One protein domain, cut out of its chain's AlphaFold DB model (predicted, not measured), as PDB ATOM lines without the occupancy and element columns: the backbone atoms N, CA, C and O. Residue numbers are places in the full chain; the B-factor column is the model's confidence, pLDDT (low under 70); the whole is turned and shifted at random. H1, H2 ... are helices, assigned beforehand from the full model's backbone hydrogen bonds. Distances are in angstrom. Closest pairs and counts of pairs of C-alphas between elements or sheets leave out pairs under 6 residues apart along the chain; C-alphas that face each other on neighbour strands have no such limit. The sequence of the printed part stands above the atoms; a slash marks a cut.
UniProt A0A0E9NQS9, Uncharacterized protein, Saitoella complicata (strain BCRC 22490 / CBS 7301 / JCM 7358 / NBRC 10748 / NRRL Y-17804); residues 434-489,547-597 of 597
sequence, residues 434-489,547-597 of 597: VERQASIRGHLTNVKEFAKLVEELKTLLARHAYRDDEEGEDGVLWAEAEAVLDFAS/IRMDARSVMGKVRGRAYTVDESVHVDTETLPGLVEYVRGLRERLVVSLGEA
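This is residues 434 to 489 and 547 to 597 of the 597 residues of an uncharacterized protein of Saitoella complicata (strain BCRC 22490 / CBS 7301 / JCM 7358 / NBRC 10748 / NRRL Y-17804) (UniProt A0A0E9NQS9). The long helix H1 and the shorter H4 run side by side, and H2 folds back across this pair and packs on both. The short helix H3 packs crosswise on H2 and H4 and stays away from H1; H1 makes the longest axis, and its first residues reach past the other helices. The printed part has 107 residues with four named helices, in the order H1, H2, H3, H4, and no named strand; its class is all helix. It is compact, with a radius of gyration of the C-alphas of 15.0 A, yet elongated, spanning 52 by 33 by 21 A.

Find C-alpha 434 at (5.092, -66.992, 9.348); from there H1, residues 434 to 464, runs 45.0 A to C-alpha 464 at (-21.995, -88.911, 37.866). Go on to residues 474 to 488 for H2, 20.9 A long. Past the cut, look at residues 551 to 559 for H3, 12.2 A long. Then find residues 576 to 593, which form H4; it runs 25.5 A and ends with C-alpha 593 at (-27.596, -81.155, 34.909).

H2 and H4 are the hub, each touching three other helices. Look first at Phe 450 and Val 580, whose C-alphas, 5.5 A apart, are the closest of H1 and H4; these helices touch and run the same way at a shallow tilt of 24 degrees. H2 touches H4 and runs opposite ways to it at a tilt of 36 degrees, only just steep; their closest C-alphas are those of Asp 474 and Ser 593, 6.6 A apart. H1 touches H2 with residues 454 to 461 alone, opposite ways at a steep tilt of 49 degrees; the closest C-alphas, of Val 454 and Leu 485, are 6.6 A apart. H3 touches H2 about perpendicular, at 84 degrees, and the C-alphas of Ala 483 and Ala 551 come closest, at 5.4 A. H4 touches H3 with residues 578 to 582 alone, at 72 degrees, only just about perpendicular; the closest C-alphas, of Val 558 and Leu 579, are 5.7 A apart. H1 and H3 are apart. The helix packing is mostly crossed, with one of the five touching pairs at a shallow tilt. In H1, H2, H3 and H4 every O i to N i+4 pair is within hydrogen-bond range.

The two C-alphas farthest apart are those of Val 434 and Asp 468, at 52.6 A. Residues 490 to 546 are not printed, and C-alphas 489 and 547 are 19.5 A apart across this cut, which lies between H2 and H3. The link from H1 to H2 is short, and the link from H3 to H4, residues 560 to 575, is long. Residue 597 is the chain's last. The mean pLDDT of the printed part is 92.0; look for values under 70 at residues 470 and 597.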
ATOM      1  N   VAL A 434       5.679 -67.650   8.166       96.62
ATOM      2  CA  VAL A 434       5.092 -66.992   9.348       96.62
ATOM      3  C   VAL A 434       3.601 -67.325   9.478       96.62
ATOM      4  O   VAL A 434       3.151 -67.705  10.557       96.62
ATOM      5  N   GLU A 435       2.856 -67.272   8.375       96.56
ATOM      6  CA  GLU A 435       1.448 -67.672   8.269       96.56
ATOM      7  C   GLU A 435       1.265 -69.148   8.651       96.56
ATOM      8  O   GLU A 435       0.431 -69.480   9.496       96.56
ATOM      9  N   ARG A 436       2.109 -70.048   8.121       94.94
ATOM     10  CA  ARG A 436       2.055 -71.476   8.472       94.94
ATOM     11  C   ARG A 436       2.429 -71.733   9.934       94.94
ATOM     12  O   ARG A 436       1.812 -72.580  10.572       94.94
ATOM     13  N   GLN A 437       3.377 -70.981  10.500       96.12
ATOM     14  CA  GLN A 437       3.673 -71.023  11.939       96.12
ATOM     15  C   GLN A 437       2.498 -70.521  12.794       96.12
ATOM     16  O   GLN A 437       2.260 -71.078  13.864       96.12
ATOM     17  N   ALA A 438       1.753 -69.510  12.340       95.56
ATOM     18  CA  ALA A 438       0.553 -69.030  13.024       95.56
ATOM     19  C   ALA A 438      -0.575 -70.078  12.995       95.56
ATOM     20  O   ALA A 438      -1.120 -70.400  14.048       95.56
ATOM     21  N   SER A 439      -0.852 -70.685  11.833       95.12
ATOM     22  CA  SER A 439      -1.818 -71.790  11.695       95.12
ATOM     23  C   SER A 439      -1.462 -72.981  12.596       95.12
ATOM     24  O   SER A 439      -2.298 -73.414  13.385       95.12
ATOM     25  N   ILE A 440      -0.206 -73.448  12.576       95.62
ATOM     26  CA  ILE A 440       0.252 -74.554  13.437       95.62
ATOM     27  C   ILE A 440       0.054 -74.220  14.926       95.62
ATOM     28  O   ILE A 440      -0.411 -75.067  15.686       95.62
ATOM     29  N   ARG A 441       0.346 -72.984  15.359       96.31
ATOM     30  CA  ARG A 441       0.105 -72.537  16.746       96.31
ATOM     31  C   ARG A 441      -1.381 -72.474  17.101       96.31
ATOM     32  O   ARG A 441      -1.731 -72.837  18.222       96.31
ATOM     33  N   GLY A 442      -2.241 -72.072  16.166       95.50
ATOM     34  CA  GLY A 442      -3.695 -72.130  16.332       95.50
ATOM     35  C   GLY A 442      -4.173 -73.568  16.544       95.50
ATOM     36  O   GLY A 442      -4.812 -73.867  17.548       95.50
ATOM     37  N   HIS A 443      -3.767 -74.490  15.665       94.62
ATOM     38  CA  HIS A 443      -4.145 -75.902  15.770       94.62
ATOM     39  C   HIS A 443      -3.645 -76.527  17.085       94.62
ATOM     40  O   HIS A 443      -4.416 -77.186  17.776       94.62
ATOM     41  N   LEU A 444      -2.392 -76.269  17.487       96.38
ATOM     42  CA  LEU A 444      -1.838 -76.755  18.759       96.38
ATOM     43  C   LEU A 444      -2.557 -76.179  19.991       96.38
ATOM     44  O   LEU A 444      -2.726 -76.892  20.978       96.38
ATOM     45  N   THR A 445      -3.011 -74.922  19.934       97.12
ATOM     46  CA  THR A 445      -3.853 -74.330  20.991       97.12
ATOM     47  C   THR A 445      -5.164 -75.104  21.127       97.12
ATOM     48  O   THR A 445      -5.515 -75.518  22.230       97.12
ATOM     49  N   ASN A 446      -5.831 -75.386  20.005       96.25
ATOM     50  CA  ASN A 446      -7.096 -76.119  19.995       96.25
ATOM     51  C   ASN A 446      -6.927 -77.577  20.463       96.25
ATOM     52  O   ASN A 446      -7.778 -78.078  21.189       96.25
ATOM     53  N   VAL A 447      -5.813 -78.248  20.125       96.12
ATOM     54  CA  VAL A 447      -5.491 -79.589  20.658       96.12
ATOM     55  C   VAL A 447      -5.308 -79.543  22.180       96.12
ATOM     56  O   VAL A 447      -5.854 -80.394  22.882       96.12
ATOM     57  N   LYS A 448      -4.584 -78.543  22.713       96.75
ATOM     58  CA  LYS A 448      -4.415 -78.379  24.169       96.75
ATOM     59  C   LYS A 448      -5.744 -78.058  24.878       96.75
ATOM     60  O   LYS A 448      -5.965 -78.575  25.973       96.75
ATOM     61  N   GLU A 449      -6.644 -77.274  24.274       97.25
ATOM     62  CA  GLU A 449      -7.986 -77.048  24.839       97.25
ATOM     63  C   GLU A 449      -8.849 -78.320  24.795       97.25
ATOM     64  O   GLU A 449      -9.438 -78.679  25.813       97.25
ATOM     65  N   PHE A 450      -8.868 -79.048  23.673       97.12
ATOM     66  CA  PHE A 450      -9.604 -80.311  23.545       97.12
ATOM     67  C   PHE A 450      -9.164 -81.339  24.595       97.12
ATOM     68  O   PHE A 450     -10.002 -81.883  25.311       97.12
ATOM     69  N   ALA A 451      -7.853 -81.549  24.759       96.31
ATOM     70  CA  ALA A 451      -7.315 -82.465  25.766       96.31
ATOM     71  C   ALA A 451      -7.733 -82.071  27.197       96.31
ATOM     72  O   ALA A 451      -8.123 -82.927  27.990       96.31
ATOM     73  N   LYS A 452      -7.730 -80.769  27.520       97.38
ATOM     74  CA  LYS A 452      -8.214 -80.262  28.814       97.38
ATOM     75  C   LYS A 452      -9.714 -80.506  29.008       97.38
ATOM     76  O   LYS A 452     -10.118 -80.915  30.093       97.38
ATOM     77  N   LEU A 453     -10.531 -80.278  27.980       97.75
ATOM     78  CA  LEU A 453     -11.975 -80.530  28.029       97.75
ATOM     79  C   LEU A 453     -12.300 -82.024  28.189       97.75
ATOM     80  O   LEU A 453     -13.232 -82.365  28.912       97.75
ATOM     81  N   VAL A 454     -11.511 -82.912  27.577       97.00
ATOM     82  CA  VAL A 454     -11.613 -84.371  27.749       97.00
ATOM     83  C   VAL A 454     -11.329 -84.782  29.197       97.00
ATOM     84  O   VAL A 454     -12.104 -85.546  29.769       97.00
ATOM     85  N   GLU A 455     -10.285 -84.247  29.836       96.94
ATOM     86  CA  GLU A 455     -10.044 -84.497  31.267       96.94
ATOM     87  C   GLU A 455     -11.151 -83.904  32.156       96.94
ATOM     88  O   GLU A 455     -11.609 -84.557  33.094       96.94
ATOM     89  N   GLU A 456     -11.661 -82.708  31.840       97.00
ATOM     90  CA  GLU A 456     -12.811 -82.135  32.550       97.00
ATOM     91  C   GLU A 456     -14.050 -83.047  32.437       97.00
ATOM     92  O   GLU A 456     -14.650 -83.363  33.468       97.00
ATOM     93  N   LEU A 457     -14.376 -83.573  31.246       96.94
ATOM     94  CA  LEU A 457     -15.451 -84.558  31.056       96.94
ATOM     95  C   LEU A 457     -15.221 -85.853  31.849       96.94
ATOM     96  O   LEU A 457     -16.153 -86.317  32.508       96.94
ATOM     97  N   LYS A 458     -13.998 -86.407  31.869       96.44
ATOM     98  CA  LYS A 458     -13.665 -87.577  32.709       96.44
ATOM     99  C   LYS A 458     -13.959 -87.305  34.184       96.44
ATOM    100  O   LYS A 458     -14.527 -88.162  34.859       96.44
ATOM    101  N   THR A 459     -13.630 -86.111  34.692       96.38
ATOM    102  CA  THR A 459     -13.937 -85.761  36.092       96.38
ATOM    103  C   THR A 459     -15.428 -85.578  36.365       96.38
ATOM    104  O   THR A 459     -15.859 -85.885  37.474       96.38
ATOM    105  N   LEU A 460     -16.227 -85.120  35.392       95.75
ATOM    106  CA  LEU A 460     -17.686 -85.024  35.531       95.75
ATOM    107  C   LEU A 460     -18.338 -86.413  35.507       95.75
ATOM    108  O   LEU A 460     -19.131 -86.724  36.393       95.75
ATOM    109  N   LEU A 461     -17.943 -87.282  34.575       93.88
ATOM    110  CA  LEU A 461     -18.430 -88.664  34.497       93.88
ATOM    111  C   LEU A 461     -18.070 -89.463  35.765       93.88
ATOM    112  O   LEU A 461     -18.901 -90.187  36.308       93.88
ATOM    113  N   ALA A 462     -16.869 -89.251  36.314       94.25
ATOM    114  CA  ALA A 462     -16.450 -89.837  37.588       94.25
ATOM    115  C   ALA A 462     -17.219 -89.304  38.818       94.25
ATOM    116  O   ALA A 462     -17.203 -89.963  39.856       94.25
ATOM    117  N   ARG A 463     -17.895 -88.144  38.732       92.44
ATOM    118  CA  ARG A 463     -18.875 -87.699  39.746       92.44
ATOM    119  C   ARG A 463     -20.244 -88.325  39.499       92.44
ATOM    120  O   ARG A 463     -20.852 -88.816  40.446       92.44
ATOM    121  N   HIS A 464     -20.700 -88.342  38.246       92.12
ATOM    122  CA  HIS A 464     -21.995 -88.911  37.866       92.12
ATOM    123  C   HIS A 464     -22.110 -90.400  38.222       92.12
ATOM    124  O   HIS A 464     -23.158 -90.843  38.667       92.12
ATOM    125  N   ALA A 465     -21.010 -91.156  38.156       90.19
ATOM    126  CA  ALA A 465     -20.948 -92.564  38.563       90.19
ATOM    127  C   ALA A 465     -21.262 -92.854  40.057       90.19
ATOM    128  O   ALA A 465     -21.207 -94.011  40.468       90.19
ATOM    129  N   TYR A 466     -21.568 -91.836  40.874       87.50
ATOM    130  CA  TYR A 466     -22.088 -91.971  42.245       87.50
ATOM    131  C   TYR A 466     -23.588 -91.634  42.370       87.50
ATOM    132  O   TYR A 466     -24.092 -91.524  43.489       87.50
ATOM    133  N   ARG A 467     -24.285 -91.418  41.250       85.62
ATOM    134  CA  ARG A 467     -25.666 -90.933  41.182       85.62
ATOM    135  C   ARG A 467     -26.490 -91.871  40.291       85.62
ATOM    136  O   ARG A 467     -26.465 -91.741  39.074       85.62
ATOM    137  N   ASP A 468     -27.222 -92.800  40.907       78.69
ATOM    138  CA  ASP A 468     -28.021 -93.848  40.235       78.69
ATOM    139  C   ASP A 468     -29.303 -93.318  39.521       78.69
ATOM    140  O   ASP A 468     -30.255 -94.064  39.296       78.69
ATOM    141  N   ASP A 469     -29.351 -92.032  39.150       74.31
ATOM    142  CA  ASP A 469     -30.515 -91.349  38.556       74.31
ATOM    143  C   ASP A 469     -30.635 -91.642  37.032       74.31
ATOM    144  O   ASP A 469     -30.622 -90.734  36.201       74.31
ATOM    145  N   GLU A 470     -30.714 -92.917  36.626       63.25
ATOM    146  CA  GLU A 470     -30.529 -93.330  35.214       63.25
ATOM    147  C   GLU A 470     -31.677 -92.992  34.226       63.25
ATOM    148  O   GLU A 470     -31.510 -93.203  33.024       63.25
ATOM    149  N   GLU A 471     -32.829 -92.475  34.676       71.62
ATOM    150  CA  GLU A 471     -34.035 -92.271  33.835       71.62
ATOM    151  C   GLU A 471     -34.307 -90.808  33.398       71.62
ATOM    152  O   GLU A 471     -35.396 -90.493  32.916       71.62
ATOM    153  N   GLY A 472     -33.339 -89.894  33.538       82.94
ATOM    154  CA  GLY A 472     -33.477 -88.490  33.107       82.94
ATOM    155  C   GLY A 472     -33.177 -88.222  31.620       82.94
ATOM    156  O   GLY A 472     -32.436 -88.966  30.977       82.94
ATOM    157  N   GLU A 473     -33.666 -87.090  31.084       82.06
ATOM    158  CA  GLU A 473     -33.279 -86.573  29.748       82.06
ATOM    159  C   GLU A 473     -31.751 -86.395  29.617       82.06
ATOM    160  O   GLU A 473     -31.165 -86.618  28.553       82.06
ATOM    161  N   ASP A 474     -31.098 -86.092  30.743       89.12
ATOM    162  CA  ASP A 474     -29.648 -86.034  30.926       89.12
ATOM    163  C   ASP A 474     -28.913 -87.292  30.439       89.12
ATOM    164  O   ASP A 474     -27.754 -87.200  30.037       89.12
ATOM    165  N   GLY A 475     -29.566 -88.461  30.398       90.06
ATOM    166  CA  GLY A 475     -28.986 -89.693  29.857       90.06
ATOM    167  C   GLY A 475     -28.487 -89.552  28.412       90.06
ATOM    168  O   GLY A 475     -27.513 -90.203  28.033       90.06
ATOM    169  N   VAL A 476     -29.077 -88.648  27.616       92.50
ATOM    170  CA  VAL A 476     -28.584 -88.314  26.269       92.50
ATOM    171  C   VAL A 476     -27.297 -87.484  26.334       92.50
ATOM    172  O   VAL A 476     -26.386 -87.710  25.539       92.50
ATOM    173  N   LEU A 477     -27.178 -86.560  27.293       94.44
ATOM    174  CA  LEU A 477     -25.964 -85.761  27.504       94.44
ATOM    175  C   LEU A 477     -24.807 -86.630  28.013       94.44
ATOM    176  O   LEU A 477     -23.677 -86.484  27.549       94.44
ATOM    177  N   TRP A 478     -25.080 -87.568  28.923       94.12
ATOM    178  CA  TRP A 478     -24.075 -88.520  29.399       94.12
ATOM    179  C   TRP A 478     -23.639 -89.488  28.296       94.12
ATOM    180  O   TRP A 478     -22.445 -89.741  28.168       94.12
ATOM    181  N   ALA A 479     -24.549 -89.938  27.428       93.19
ATOM    182  CA  ALA A 479     -24.183 -90.727  26.251       93.19
ATOM    183  C   ALA A 479     -23.391 -89.925  25.196       93.19
ATOM    184  O   ALA A 479     -22.480 -90.471  24.578       93.19
ATOM    185  N   GLU A 480     -23.682 -88.630  25.001       95.00
ATOM    186  CA  GLU A 480     -22.822 -87.731  24.210       95.00
ATOM    187  C   GLU A 480     -21.420 -87.603  24.831       95.00
ATOM    188  O   GLU A 480     -20.431 -87.554  24.100       95.00
ATOM    189  N   ALA A 481     -21.316 -87.569  26.164       95.56
ATOM    190  CA  ALA A 481     -20.041 -87.477  26.873       95.56
ATOM    191  C   ALA A 481     -19.223 -88.773  26.781       95.56
ATOM    192  O   ALA A 481     -18.040 -88.704  26.457       95.56
ATOM    193  N   GLU A 482     -19.842 -89.938  27.000       94.69
ATOM    194  CA  GLU A 482     -19.211 -91.248  26.778       94.69
ATOM    195  C   GLU A 482     -18.680 -91.351  25.340       94.69
ATOM    196  O   GLU A 482     -17.513 -91.669  25.144       94.69
ATOM    197  N   ALA A 483     -19.470 -90.947  24.340       93.94
ATOM    198  CA  ALA A 483     -19.061 -90.956  22.935       93.94
ATOM    199  C   ALA A 483     -17.876 -90.023  22.612       93.94
ATOM    200  O   ALA A 483     -17.036 -90.355  21.775       93.94
ATOM    201  N   VAL A 484     -17.789 -88.857  23.267       95.50
ATOM    202  CA  VAL A 484     -16.627 -87.955  23.165       95.50
ATOM    203  C   VAL A 484     -15.395 -88.563  23.840       95.50
ATOM    204  O   VAL A 484     -14.289 -88.411  23.322       95.50
ATOM    205  N   LEU A 485     -15.564 -89.251  24.973       95.06
ATOM    206  CA  LEU A 485     -14.464 -89.902  25.683       95.06
ATOM    207  C   LEU A 485     -13.930 -91.117  24.917       95.06
ATOM    208  O   LEU A 485     -12.718 -91.191  24.734       95.06
ATOM    209  N   ASP A 486     -14.806 -91.985  24.402       92.25
ATOM    210  CA  ASP A 486     -14.451 -93.135  23.558       92.25
ATOM    211  C   ASP A 486     -13.723 -92.685  22.272       92.25
ATOM    212  O   ASP A 486     -12.764 -93.317  21.833       92.25
ATOM    213  N   PHE A 487     -14.130 -91.548  21.689       91.19
ATOM    214  CA  PHE A 487     -13.458 -90.937  20.535       91.19
ATOM    215  C   PHE A 487     -12.093 -90.319  20.881       91.19
ATOM    216  O   PHE A 487     -11.172 -90.348  20.065       91.19
ATOM    217  N   ALA A 488     -11.953 -89.752  22.083       93.06
ATOM    218  CA  ALA A 488     -10.709 -89.149  22.557       93.06
ATOM    219  C   ALA A 488      -9.705 -90.176  23.113       93.06
ATOM    220  O   ALA A 488      -8.506 -89.894  23.154       93.06
ATOM    221  N   SER A 489     -10.153 -91.366  23.525       88.94
ATOM    222  CA  SER A 489      -9.281 -92.504  23.816       88.94
ATOM    223  C   SER A 489      -8.759 -93.115  22.517       88.94
ATOM    224  O   SER A 489      -9.257 -94.129  22.038       88.94
ATOM    225  N   ILE A 547     -28.696 -95.281  25.022       74.81
ATOM    226  CA  ILE A 547     -28.618 -94.759  23.659       74.81
ATOM    227  C   ILE A 547     -27.165 -94.374  23.399       74.81
ATOM    228  O   ILE A 547     -26.797 -93.207  23.470       74.81
ATOM    229  N   ARG A 548     -26.321 -95.380  23.153       76.62
ATOM    230  CA  ARG A 548     -24.913 -95.201  22.819       76.62
ATOM    231  C   ARG A 548     -24.851 -94.369  21.551       76.62
ATOM    232  O   ARG A 548     -25.258 -94.821  20.484       76.62
ATOM    233  N   MET A 549     -24.386 -93.135  21.694       85.38
ATOM    234  CA  MET A 549     -24.048 -92.314  20.548       85.38
ATOM    235  C   MET A 549     -22.720 -92.840  20.009       85.38
ATOM    236  O   MET A 549     -21.730 -92.865  20.729       85.38
ATOM    237  N   ASP A 550     -22.670 -93.252  18.747       88.88
ATOM    238  CA  ASP A 550     -21.377 -93.520  18.120       88.88
ATOM    239  C   ASP A 550     -20.613 -92.199  17.934       88.88
ATOM    240  O   ASP A 550     -21.217 -91.145  17.698       88.88
ATOM    241  N   ALA A 551     -19.278 -92.248  17.912       88.19
ATOM    242  CA  ALA A 551     -18.438 -91.089  17.586       88.19
ATOM    243  C   ALA A 551     -18.806 -90.436  16.231       88.19
ATOM    244  O   ALA A 551     -18.675 -89.223  16.056       88.19
ATOM    245  N   ARG A 552     -19.360 -91.223  15.294       91.19
ATOM    246  CA  ARG A 552     -19.986 -90.759  14.040       91.19
ATOM    247  C   ARG A 552     -21.128 -89.766  14.260       91.19
ATOM    248  O   ARG A 552     -21.242 -88.796  13.515       91.19
ATOM    249  N   SER A 553     -21.956 -89.978  15.283       92.88
ATOM    250  CA  SER A 553     -23.060 -89.078  15.627       92.88
ATOM    251  C   SER A 553     -22.545 -87.771  16.236       92.88
ATOM    252  O   SER A 553     -22.981 -86.696  15.827       92.88
ATOM    253  N   VAL A 554     -21.551 -87.846  17.130       92.94
ATOM    254  CA  VAL A 554     -20.875 -86.667  17.706       92.94
ATOM    255  C   VAL A 554     -20.233 -85.820  16.609       92.94
ATOM    256  O   VAL A 554     -20.563 -84.644  16.461       92.94
ATOM    257  N   MET A 555     -19.376 -86.416  15.775       93.50
ATOM    258  CA  MET A 555     -18.728 -85.693  14.676       93.50
ATOM    259  C   MET A 555     -19.737 -85.203  13.629       93.50
ATOM    260  O   MET A 555     -19.509 -84.165  13.007       93.50
ATOM    261  N   GLY A 556     -20.865 -85.898  13.451       94.44
ATOM    262  CA  GLY A 556     -21.949 -85.452  12.580       94.44
ATOM    263  C   GLY A 556     -22.673 -84.207  13.098       94.44
ATOM    264  O   GLY A 556     -22.964 -83.301  12.316       94.44
ATOM    265  N   LYS A 557     -22.884 -84.106  14.418       94.31
ATOM    266  CA  LYS A 557     -23.367 -82.876  15.069       94.31
ATOM    267  C   LYS A 557     -22.352 -81.737  14.914       94.31
ATOM    268  O   LYS A 557     -22.739 -80.647  14.507       94.31
ATOM    269  N   VAL A 558     -21.061 -82.006  15.136       93.88
ATOM    270  CA  VAL A 558     -19.960 -81.032  14.965       93.88
ATOM    271  C   VAL A 558     -19.869 -80.483  13.535       93.88
ATOM    272  O   VAL A 558     -19.687 -79.283  13.353       93.88
ATOM    273  N   ARG A 559     -20.009 -81.333  12.506       92.62
ATOM    274  CA  ARG A 559     -19.999 -80.909  11.091       92.62
ATOM    275  C   ARG A 559     -21.352 -80.405  10.567       92.62
ATOM    276  O   ARG A 559     -21.418 -79.989   9.413       92.62
ATOM    277  N   GLY A 560     -22.431 -80.477  11.350       94.25
ATOM    278  CA  GLY A 560     -23.790 -80.169  10.881       94.25
ATOM    279  C   GLY A 560     -24.311 -81.103   9.775       94.25
ATOM    280  O   GLY A 560     -25.242 -80.746   9.057       94.25
ATOM    281  N   ARG A 561     -23.713 -82.293   9.611       92.94
ATOM    282  CA  ARG A 561     -24.047 -83.285   8.577       92.94
ATOM    283  C   ARG A 561     -23.930 -84.695   9.156       92.94
ATOM    284  O   ARG A 561     -22.886 -85.053   9.686       92.94
ATOM    285  N   ALA A 562     -24.958 -85.522   8.979       89.75
ATOM    286  CA  ALA A 562     -24.876 -86.944   9.309       89.75
ATOM    287  C   ALA A 562     -23.844 -87.669   8.419       89.75
ATOM    288  O   ALA A 562     -23.889 -87.547   7.191       89.75
ATOM    289  N   TYR A 563     -22.943 -88.426   9.050       87.94
ATOM    290  CA  TYR A 563     -22.028 -89.353   8.377       87.94
ATOM    291  C   TYR A 563     -22.763 -90.634   7.970       87.94
ATOM    292  O   TYR A 563     -23.655 -91.089   8.691       87.94
ATOM    293  N   THR A 564     -22.367 -91.248   6.856       90.12
ATOM    294  CA  THR A 564     -22.830 -92.597   6.490       90.12
ATOM    295  C   THR A 564     -22.073 -93.691   7.260       90.12
ATOM    296  O   THR A 564     -21.075 -93.438   7.940       90.12
ATOM    297  N   VAL A 565     -22.547 -94.938   7.157       88.00
ATOM    298  CA  VAL A 565     -21.909 -96.113   7.786       88.00
ATOM    299  C   VAL A 565     -20.575 -96.483   7.112       88.00
ATOM    300  O   VAL A 565     -19.743 -97.151   7.727       88.00
ATOM    301  N   ASP A 566     -20.322 -95.972   5.909       90.25
ATOM    302  CA  ASP A 566     -19.117 -96.250   5.117       90.25
ATOM    303  C   ASP A 566     -18.087 -95.108   5.179       90.25
ATOM    304  O   ASP A 566     -16.900 -95.326   4.944       90.25
ATOM    305  N   GLU A 567     -18.500 -93.888   5.544       89.31
ATOM    306  CA  GLU A 567     -17.590 -92.744   5.690       89.31
ATOM    307  C   GLU A 567     -16.661 -92.916   6.906       89.31
ATOM    308  O   GLU A 567     -17.107 -93.121   8.045       89.31
ATOM    309  N   SER A 568     -15.348 -92.810   6.682       86.06
ATOM    310  CA  SER A 568     -14.356 -92.796   7.756       86.06
ATOM    311  C   SER A 568     -14.392 -91.461   8.506       86.06
ATOM    312  O   SER A 568     -14.429 -90.379   7.918       86.06
ATOM    313  N   VAL A 569     -14.390 -91.527   9.839       87.88
ATOM    314  CA  VAL A 569     -14.371 -90.330  10.685       87.88
ATOM    315  C   VAL A 569     -12.924 -89.938  10.949       87.88
ATOM    316  O   VAL A 569     -12.202 -90.631  11.663       87.88
ATOM    317  N   HIS A 570     -12.513 -88.808  10.386       88.50
ATOM    318  CA  HIS A 570     -11.202 -88.209  10.621       88.50
ATOM    319  C   HIS A 570     -11.361 -86.817  11.244       88.50
ATOM    320  O   HIS A 570     -12.265 -86.059  10.884       88.50
ATOM    321  N   VAL A 571     -10.486 -86.491  12.202       89.31
ATOM    322  CA  VAL A 571     -10.399 -85.148  12.794       89.31
ATOM    323  C   VAL A 571      -9.473 -84.305  11.927       89.31
ATOM    324  O   VAL A 571      -8.271 -84.213  12.170       89.31
ATOM    325  N   ASP A 572     -10.041 -83.686  10.898       92.75
ATOM    326  CA  ASP A 572      -9.324 -82.687  10.110       92.75
ATOM    327  C   ASP A 572      -9.082 -81.437  10.968       92.75
ATOM    328  O   ASP A 572      -9.928 -81.064  11.788       92.75
ATOM    329  N   THR A 573      -7.966 -80.731  10.760       91.88
ATOM    330  CA  THR A 573      -7.623 -79.531  11.553       91.88
ATOM    331  C   THR A 573      -8.668 -78.417  11.459       91.88
ATOM    332  O   THR A 573      -8.770 -77.596  12.365       91.88
ATOM    333  N   GLU A 574      -9.471 -78.419  10.392       92.88
ATOM    334  CA  GLU A 574     -10.609 -77.519  10.168       92.88
ATOM    335  C   GLU A 574     -11.837 -77.871  11.029       92.88
ATOM    336  O   GLU A 574     -12.637 -76.994  11.340       92.88
ATOM    337  N   THR A 575     -11.986 -79.133  11.454       94.38
ATOM    338  CA  THR A 575     -13.086 -79.579  12.338       94.38
ATOM    339  C   THR A 575     -12.793 -79.362  13.816       94.38
ATOM    340  O   THR A 575     -13.718 -79.196  14.611       94.38
ATOM    341  N   LEU A 576     -11.511 -79.335  14.188       95.19
ATOM    342  CA  LEU A 576     -11.069 -79.240  15.575       95.19
ATOM    343  C   LEU A 576     -11.621 -78.014  16.343       95.19
ATOM    344  O   LEU A 576     -11.974 -78.200  17.506       95.19
ATOM    345  N   PRO A 577     -11.762 -76.798  15.763       96.38
ATOM    346  CA  PRO A 577     -12.408 -75.676  16.449       96.38
ATOM    347  C   PRO A 577     -13.867 -75.980  16.820       96.38
ATOM    348  O   PRO A 577     -14.247 -75.832  17.978       96.38
ATOM    349  N   GLY A 578     -14.661 -76.486  15.869       96.12
ATOM    350  CA  GLY A 578     -16.066 -76.840  16.104       96.12
ATOM    351  C   GLY A 578     -16.230 -78.006  17.083       96.12
ATOM    352  O   GLY A 578     -17.162 -78.014  17.882       96.12
ATOM    353  N   LEU A 579     -15.295 -78.964  17.082       96.50
ATOM    354  CA  LEU A 579     -15.252 -80.044  18.071       96.50
ATOM    355  C   LEU A 579     -14.973 -79.500  19.483       96.50
ATOM    356  O   LEU A 579     -15.647 -79.896  20.431       96.50
ATOM    357  N   VAL A 580     -14.028 -78.565  19.627       97.38
ATOM    358  CA  VAL A 580     -13.748 -77.886  20.904       97.38
ATOM    359  C   VAL A 580     -14.974 -77.108  21.392       97.38
ATOM    360  O   VAL A 580     -15.352 -77.252  22.552       97.38
ATOM    361  N   GLU A 581     -15.638 -76.338  20.526       97.44
ATOM    362  CA  GLU A 581     -16.849 -75.588  20.886       97.44
ATOM    363  C   GLU A 581     -18.016 -76.505  21.281       97.44
ATOM    364  O   GLU A 581     -18.654 -76.274  22.311       97.44
ATOM    365  N   TYR A 582     -18.241 -77.591  20.533       97.25
ATOM    366  CA  TYR A 582     -19.248 -78.605  20.856       97.25
ATOM    367  C   TYR A 582     -18.999 -79.242  22.226       97.25
ATOM    368  O   TYR A 582     -19.910 -79.335  23.049       97.25
ATOM    369  N   VAL A 583     -17.761 -79.665  22.497       97.50
ATOM    370  CA  VAL A 583     -17.397 -80.313  23.764       97.50
ATOM    371  C   VAL A 583     -17.454 -79.320  24.932       97.50
ATOM    372  O   VAL A 583     -17.886 -79.697  26.023       97.50
ATOM    373  N   ARG A 584     -17.118 -78.042  24.711       98.00
ATOM    374  CA  ARG A 584     -17.293 -76.969  25.702       98.00
ATOM    375  C   ARG A 584     -18.775 -76.794  26.068       98.00
ATOM    376  O   ARG A 584     -19.119 -76.875  27.245       98.00
ATOM    377  N   GLY A 585     -19.661 -76.691  25.073       97.44
ATOM    378  CA  GLY A 585     -21.113 -76.596  25.277       97.44
ATOM    379  C   GLY A 585     -21.765 -77.877  25.827       97.44
ATOM    380  O   GLY A 585     -22.765 -77.817  26.541       97.44
ATOM    381  N   LEU A 586     -21.206 -79.059  25.551       97.06
ATOM    382  CA  LEU A 586     -21.600 -80.311  26.207       97.06
ATOM    383  C   LEU A 586     -21.231 -80.294  27.695       97.06
ATOM    384  O   LEU A 586     -22.090 -80.551  28.535       97.06
ATOM    385  N   ARG A 587     -19.990 -79.924  28.032       96.94
ATOM    386  CA  ARG A 587     -19.539 -79.782  29.422       96.94
ATOM    387  C   ARG A 587     -20.414 -78.791  30.198       96.94
ATOM    388  O   ARG A 587     -20.799 -79.087  31.324       96.94
ATOM    389  N   GLU A 588     -20.744 -77.644  29.611       97.12
ATOM    390  CA  GLU A 588     -21.607 -76.633  30.237       97.12
ATOM    391  C   GLU A 588     -23.014 -77.184  30.536       97.12
ATOM    392  O   GLU A 588     -23.486 -77.053  31.665       97.12
ATOM    393  N   ARG A 589     -23.642 -77.903  29.590       96.00
ATOM    394  CA  ARG A 589     -24.932 -78.588  29.818       96.00
ATOM    395  C   ARG A 589     -24.860 -79.625  30.951       96.00
ATOM    396  O   ARG A 589     -25.767 -79.686  31.775       96.00
ATOM    397  N   LEU A 590     -23.773 -80.395  31.040       95.44
ATOM    398  CA  LEU A 590     -23.569 -81.399  32.098       95.44
ATOM    399  C   LEU A 590     -23.372 -80.773  33.490       95.44
ATOM    400  O   LEU A 590     -23.857 -81.311  34.481       95.44
ATOM    401  N   VAL A 591     -22.700 -79.621  33.583       95.62
ATOM    402  CA  VAL A 591     -22.557 -78.866  34.845       95.62
ATOM    403  C   VAL A 591     -23.915 -78.342  35.335       95.62
ATOM    404  O   VAL A 591     -24.186 -78.385  36.535       95.62
ATOM    405  N   VAL A 592     -24.795 -77.923  34.416       95.38
ATOM    406  CA  VAL A 592     -26.181 -77.531  34.733       95.38
ATOM    407  C   VAL A 592     -27.017 -78.735  35.199       95.38
ATOM    408  O   VAL A 592     -27.668 -78.636  36.234       95.38
ATOM    409  N   SER A 593     -26.944 -79.882  34.511       92.88
ATOM    410  CA  SER A 593     -27.596 -81.155  34.909       92.88
ATOM    411  C   SER A 593     -27.197 -81.619  36.323       92.88
ATOM    412  O   SER A 593     -28.033 -82.034  37.132       92.88
ATOM    413  N   LEU A 594     -25.913 -81.489  36.671       92.31
ATOM    414  CA  LEU A 594     -25.410 -81.807  38.010       92.31
ATOM    415  C   LEU A 594     -25.888 -80.830  39.102       92.31
ATOM    416  O   LEU A 594     -25.721 -81.133  40.282       92.31
ATOM    417  N   GLY A 595     -26.477 -79.685  38.740       91.69
ATOM    418  CA  GLY A 595     -26.870 -78.636  39.683       91.69
ATOM    419  C   GLY A 595     -25.688 -77.849  40.263       91.69
ATOM    420  O   GLY A 595     -25.796 -77.310  41.361       91.69
ATOM    421  N   GLU A 596     -24.554 -77.795  39.552       78.19
ATOM    422  CA  GLU A 596     -23.339 -77.063  39.958       78.19
ATOM    423  C   GLU A 596     -23.258 -75.626  39.379       78.19
ATOM    424  O   GLU A 596     -22.208 -74.986  39.484       78.19
ATOM    425  N   ALA A 597     -24.338 -75.131  38.757       60.53
ATOM    426  CA  ALA A 597     -24.411 -73.858  38.019       60.53
ATOM    427  C   ALA A 597     -24.963 -72.670  38.838       60.53
ATOM    428  O   ALA A 597     -25.917 -72.877  39.620       60.53
TER     429      ALA A 597